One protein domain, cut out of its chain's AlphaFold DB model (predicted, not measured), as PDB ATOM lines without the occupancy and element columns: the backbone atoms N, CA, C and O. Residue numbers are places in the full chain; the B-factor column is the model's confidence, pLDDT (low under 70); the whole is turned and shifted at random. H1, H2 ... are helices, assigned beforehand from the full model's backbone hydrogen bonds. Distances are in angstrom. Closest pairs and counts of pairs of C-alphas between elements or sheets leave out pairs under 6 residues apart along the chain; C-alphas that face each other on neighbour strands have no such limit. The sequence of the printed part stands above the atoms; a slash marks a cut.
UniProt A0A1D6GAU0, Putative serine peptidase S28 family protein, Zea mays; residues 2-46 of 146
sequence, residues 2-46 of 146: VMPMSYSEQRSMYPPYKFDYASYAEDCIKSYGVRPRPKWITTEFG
ATOM      1  N   VAL A   2     252.267 187.055 238.513       93.19
ATOM      2  CA  VAL A   2     253.663 187.389 238.177       93.19
ATOM      3  C   VAL A   2     253.924 188.815 238.646       93.19
ATOM      4  O   VAL A   2     253.286 189.734 238.144       93.19
ATOM      5  N   MET A   3     254.831 188.986 239.606       93.06
ATOM      6  CA  MET A   3     255.271 190.292 240.110       93.06
ATOM      7  C   MET A   3     256.775 190.420 239.850       93.06
ATOM      8  O   MET A   3     257.577 189.973 240.670       93.06
ATOM      9  N   PRO A   4     257.174 190.914 238.666       94.19
ATOM     10  CA  PRO A   4     258.577 190.963 238.287       94.19
ATOM     11  C   PRO A   4     259.320 192.008 239.129       94.19
ATOM     12  O   PRO A   4     259.030 193.198 239.035       94.19
ATOM     13  N   MET A   5     260.307 191.566 239.910       94.12
ATOM     14  CA  MET A   5     261.170 192.437 240.718       94.12
ATOM     15  C   MET A   5     262.608 192.353 240.215       94.12
ATOM     16  O   MET A   5     263.135 191.271 239.968       94.12
ATOM     17  N   SER A   6     263.253 193.496 240.023       95.50
ATOM     18  CA  SER A   6     264.656 193.595 239.608       95.50
ATOM     19  C   SER A   6     265.337 194.681 240.421       95.50
ATOM     20  O   SER A   6     264.687 195.637 240.842       95.50
ATOM     21  N   TYR A   7     266.637 194.539 240.638       95.56
ATOM     22  CA  TYR A   7     267.417 195.465 241.448       95.56
ATOM     23  C   TYR A   7     268.759 195.758 240.773       95.56
ATOM     24  O   TYR A   7     269.299 194.933 240.034       95.56
ATOM     25  N   SER A   8     269.253 196.983 240.950       95.38
ATOM     26  CA  SER A   8     270.499 197.462 240.350       95.38
ATOM     27  C   SER A   8     271.287 198.295 241.350       95.38
ATOM     28  O   SER A   8     270.699 198.958 242.207       95.38
ATOM     29  N   GLU A   9     272.608 198.308 241.205       94.62
ATOM     30  CA  GLU A   9     273.515 199.027 242.110       94.62
ATOM     31  C   GLU A   9     273.286 200.549 242.091       94.62
ATOM     32  O   GLU A   9     273.550 201.233 243.071       94.62
ATOM     33  N   GLN A  10     272.757 201.105 240.991       95.25
ATOM     34  CA  GLN A  10     272.490 202.547 240.868       95.25
ATOM     35  C   GLN A  10     271.194 202.993 241.554       95.25
ATOM     36  O   GLN A  10     270.994 204.187 241.759       95.25
ATOM     37  N   ARG A  11     270.269 202.064 241.831       93.81
ATOM     38  CA  ARG A  11     268.929 202.374 242.367       93.81
ATOM     39  C   ARG A  11     268.629 201.677 243.687       93.81
ATOM     40  O   ARG A  11     267.578 201.914 244.272       93.81
ATOM     41  N   SER A  12     269.511 200.791 244.135       94.75
ATOM     42  CA  SER A  12     269.332 199.993 245.340       94.75
ATOM     43  C   SER A  12     270.684 199.590 245.921       94.75
ATOM     44  O   SER A  12     271.685 199.574 245.214       94.75
ATOM     45  N   MET A  13     270.697 199.207 247.195       96.81
ATOM     46  CA  MET A  13     271.891 198.701 247.884       96.81
ATOM     47  C   MET A  13     272.163 197.199 247.650       96.81
ATOM     48  O   MET A  13     272.994 196.616 248.342       96.81
ATOM     49  N   TYR A  14     271.445 196.553 246.725       95.44
ATOM     50  CA  TYR A  14     271.547 195.114 246.463       95.44
ATOM     51  C   TYR A  14     272.439 194.823 245.237       95.44
ATOM     52  O   TYR A  14     272.419 195.613 244.287       95.44
ATOM     53  N   PRO A  15     273.178 193.689 245.211       96.19
ATOM     54  CA  PRO A  15     273.915 193.233 244.019       96.19
ATOM     55  C   PRO A  15     272.982 193.146 242.810       96.19
ATOM     56  O   PRO A  15     271.842 192.814 243.018       96.19
ATOM     57  N   PRO A  16     273.358 193.376 241.553       96.81
ATOM     58  CA  PRO A  16     272.376 193.456 240.470       96.81
ATOM     59  C   PRO A  16     271.658 192.119 240.197       96.81
ATOM     60  O   PRO A  16     272.278 191.060 240.130       96.81
ATOM     61  N   TYR A  17     270.350 192.184 239.939       96.62
ATOM     62  CA  TYR A  17     269.533 191.048 239.502       96.62
ATOM     63  C   TYR A  17     268.444 191.499 238.545       96.62
ATOM     64  O   TYR A  17     267.762 192.507 238.759       96.62
ATOM     65  N   LYS A  18     268.240 190.691 237.508       97.12
ATOM     66  CA  LYS A  18     267.199 190.894 236.515       97.12
ATOM     67  C   LYS A  18     266.218 189.734 236.571       97.12
ATOM     68  O   LYS A  18     266.615 188.581 236.438       97.12
ATOM     69  N   PHE A  19     264.941 190.065 236.716       96.81
ATOM     70  CA  PHE A  19     263.864 189.091 236.629       96.81
ATOM     71  C   PHE A  19     263.859 188.425 235.250       96.81
ATOM     72  O   PHE A  19     263.827 189.114 234.225       96.81
ATOM     73  N   ASP A  20     263.838 187.092 235.236       97.31
ATOM     74  CA  ASP A  20     263.638 186.290 234.033       97.31
ATOM     75  C   ASP A  20     262.323 185.511 234.123       97.31
ATOM     76  O   ASP A  20     262.146 184.620 234.956       97.31
ATOM     77  N   TYR A  21     261.397 185.839 233.222       97.25
ATOM     78  CA  TYR A  21     260.109 185.165 233.152       97.25
ATOM     79  C   TYR A  21     260.240 183.702 232.713       97.25
ATOM     80  O   TYR A  21     259.440 182.881 233.157       97.25
ATOM     81  N   ALA A  22     261.207 183.369 231.850       97.69
ATOM     82  CA  ALA A  22     261.365 182.001 231.364       97.69
ATOM     83  C   ALA A  22     261.733 181.070 232.525       97.69
ATOM     84  O   ALA A  22     260.983 180.132 232.793       97.69
ATOM     85  N   SER A  23     262.788 181.398 233.278       97.62
ATOM     86  CA  SER A  23     263.163 180.669 234.495       97.62
ATOM     87  C   SER A  23     262.013 180.600 235.504       97.62
ATOM     88  O   SER A  23     261.656 179.513 235.949       97.62
ATOM     89  N   TYR A  24     261.368 181.734 235.808       97.50
ATOM     90  CA  TYR A  24     260.244 181.775 236.751       97.50
ATOM     91  C   TYR A  24     259.084 180.854 236.333       97.50
ATOM     92  O   TYR A  24     258.460 180.194 237.168       97.50
ATOM     93  N   ALA A  25     258.772 180.807 235.035       97.88
ATOM     94  CA  ALA A  25     257.714 179.959 234.504       97.88
ATOM     95  C   ALA A  25     258.071 178.469 234.581       97.88
ATOM     96  O   ALA A  25     257.199 177.672 234.927       97.88
ATOM     97  N   GLU A  26     259.320 178.093 234.294       98.25
ATOM     98  CA  GLU A  26     259.786 176.708 234.433       98.25
ATOM     99  C   GLU A  26     259.760 176.247 235.897       98.25
ATOM    100  O   GLU A  26     259.253 175.162 236.189       98.25
ATOM    101  N   ASP A  27     260.188 177.098 236.833       97.56
ATOM    102  CA  ASP A  27     260.117 176.807 238.271       97.56
ATOM    103  C   ASP A  27     258.672 176.589 238.742       97.56
ATOM    104  O   ASP A  27     258.391 175.681 239.533       97.56
ATOM    105  N   CYS A  28     257.729 177.376 238.214       98.00
ATOM    106  CA  CYS A  28     256.304 177.212 238.500       98.00
ATOM    107  C   CYS A  28     255.739 175.901 237.937       98.00
ATOM    108  O   CYS A  28     254.962 175.232 238.618       98.00
ATOM    109  N   ILE A  29     256.138 175.498 236.728       98.25
ATOM    110  CA  ILE A  29     255.714 174.220 236.140       98.25
ATOM    111  C   ILE A  29     256.270 173.058 236.956       98.25
ATOM    112  O   ILE A  29     255.539 172.123 237.267       98.25
ATOM    113  N   LYS A  30     257.542 173.129 237.347       98.50
ATOM    114  CA  LYS A  30     258.183 172.085 238.144       98.50
ATOM    115  C   LYS A  30     257.547 171.938 239.527       98.50
ATOM    116  O   LYS A  30     257.366 170.819 239.993       98.50
ATOM    117  N   SER A  31     257.219 173.054 240.173       98.31
ATOM    118  CA  SER A  31     256.704 173.061 241.549       98.31
ATOM    119  C   SER A  31     255.196 172.814 241.626       98.31
ATOM    120  O   SER A  31     254.723 172.212 242.585       98.31
ATOM    121  N   TYR A  32     254.439 173.277 240.627       97.62
ATOM    122  CA  TYR A  32     252.974 173.347 240.691       97.62
ATOM    123  C   TYR A  32     252.259 172.799 239.447       97.62
ATOM    124  O   TYR A  32     251.032 172.805 239.402       97.62
ATOM    125  N   GLY A  33     252.982 172.362 238.412       98.19
ATOM    126  CA  GLY A  33     252.395 171.842 237.171       98.19
ATOM    127  C   GLY A  33     251.695 172.896 236.306       98.19
ATOM    128  O   GLY A  33     251.005 172.544 235.352       98.19
ATOM    129  N   VAL A  34     251.850 174.188 236.619       97.81
ATOM    130  CA  VAL A  34     251.143 175.280 235.937       97.81
ATOM    131  C   VAL A  34     252.104 176.329 235.394       97.81
ATOM    132  O   VAL A  34     253.045 176.749 236.064       97.81
ATOM    133  N   ARG A  35     251.831 176.804 234.172       97.56
ATOM    134  CA  ARG A  35     252.538 177.947 233.585       97.56
ATOM    135  C   ARG A  35     251.823 179.251 233.981       97.56
ATOM    136  O   ARG A  35     250.634 179.389 233.681       97.56
ATOM    137  N   PRO A  36     252.507 180.217 234.622       97.50
ATOM    138  CA  PRO A  36     251.905 181.497 234.990       97.50
ATOM    139  C   PRO A  36     251.365 182.268 233.776       97.50
ATOM    140  O   PRO A  36     251.895 182.173 232.672       97.50
ATOM    141  N   ARG A  37     250.323 183.079 233.982       96.69
ATOM    142  CA  ARG A  37     249.783 184.006 232.974       96.69
ATOM    143  C   ARG A  37     250.158 185.447 233.352       96.69
ATOM    144  O   ARG A  37     249.435 186.054 234.141       96.69
ATOM    145  N   PRO A  38     251.259 186.018 232.828       95.25
ATOM    146  CA  PRO A  38     251.812 187.280 233.334       95.25
ATOM    147  C   PRO A  38     250.904 188.487 233.101       95.25
ATOM    148  O   PRO A  38     250.932 189.431 233.879       95.25
ATOM    149  N   LYS A  39     250.072 188.449 232.055       95.38
ATOM    150  CA  LYS A  39     249.167 189.550 231.698       95.38
ATOM    151  C   LYS A  39     247.749 189.390 232.243       95.38
ATOM    152  O   LYS A  39     246.943 190.284 232.055       95.38
ATOM    153  N   TRP A  40     247.430 188.278 232.910       96.25
ATOM    154  CA  TRP A  40     246.051 188.003 233.330       96.25
ATOM    155  C   TRP A  40     245.483 189.115 234.220       96.25
ATOM    156  O   TRP A  40     244.423 189.644 233.927       96.25
ATOM    157  N   ILE A  41     246.235 189.537 235.240       94.81
ATOM    158  CA  ILE A  41     245.811 190.590 236.177       94.81
ATOM    159  C   ILE A  41     245.624 191.939 235.474       94.81
ATOM    160  O   ILE A  41     244.640 192.627 235.719       94.81
ATOM    161  N   THR A  42     246.541 192.325 234.585       94.31
ATOM    162  CA  THR A  42     246.434 193.616 233.891       94.31
ATOM    163  C   THR A  42     245.341 193.618 232.824       94.31
ATOM    164  O   THR A  42     244.773 194.673 232.559       94.31
ATOM    165  N   THR A  43     245.027 192.461 232.233       94.44
ATOM    166  CA  THR A  43     243.877 192.290 231.336       94.44
ATOM    167  C   THR A  43     242.556 192.337 232.098       94.44
ATOM    168  O   THR A  43     241.647 193.026 231.654       94.44
ATOM    169  N   GLU A  44     242.465 191.653 233.237       94.50
ATOM    170  CA  GLU A  44     241.226 191.544 234.013       94.50
ATOM    171  C   GLU A  44     240.870 192.855 234.728       94.50
ATOM    172  O   GLU A  44     239.733 193.311 234.673       94.50
ATOM    173  N   PHE A  45     241.854 193.499 235.364       92.88
ATOM    174  CA  PHE A  45     241.625 194.640 236.263       92.88
ATOM    175  C   PHE A  45     242.088 195.989 235.688       92.88
ATOM    176  O   PHE A  45     242.173 196.987 236.398       92.88
ATOM    177  N   GLY A  46     242.433 196.038 234.399       93.12
ATOM    178  CA  GLY A  46     242.780 197.275 233.688       93.12
ATOM    179  C   GLY A  46     244.244 197.714 233.768       93.12
ATOM    180  O   GLY A  46     244.662 198.549 232.964       93.12
TER     181      GLY A  46
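Overview. This is residues 2 to 46 of the 146 residues of the protein "Putative serine peptidase S28 family protein" of Zea mays (UniProt A0A1D6GAU0). With little regular structure, this is a loose, flat piece: residues 2 to 20 run out as a long arm of loop, fold back around residues 10 to 13 and return into H1, and the link after H1 turns off to the short H2. The printed part has 45 residues with two named helices, H1 then H2, and no named strand; its class is all helix, with 17 residues in named elements. The radius of gyration of the C-alphas is 13.4 A, and the spans are 34 by 30 by 12 A.

Along the chain. Start at C-alpha 2, at (253.663, 187.389, 238.177); no named element comes before residue 21. Find C-alpha 21 at (260.109, 185.165, 233.152), where H1, residues 21 to 32, begins and runs 15.7 A. H2, residues 40 to 44, ends at C-alpha 44, at (241.226, 191.544, 234.013).

Arrangement. H1 and H2 are apart, joined by a short link of 7 residues. In both helices every O i to N i+4 pair is within hydrogen-bond range.

Size, cuts and confidence. The two C-alphas farthest apart, those of Gln 10 and Gly 33, are 36.9 A apart. The printed part has no cut, and no printed residue is under 70 in pLDDT.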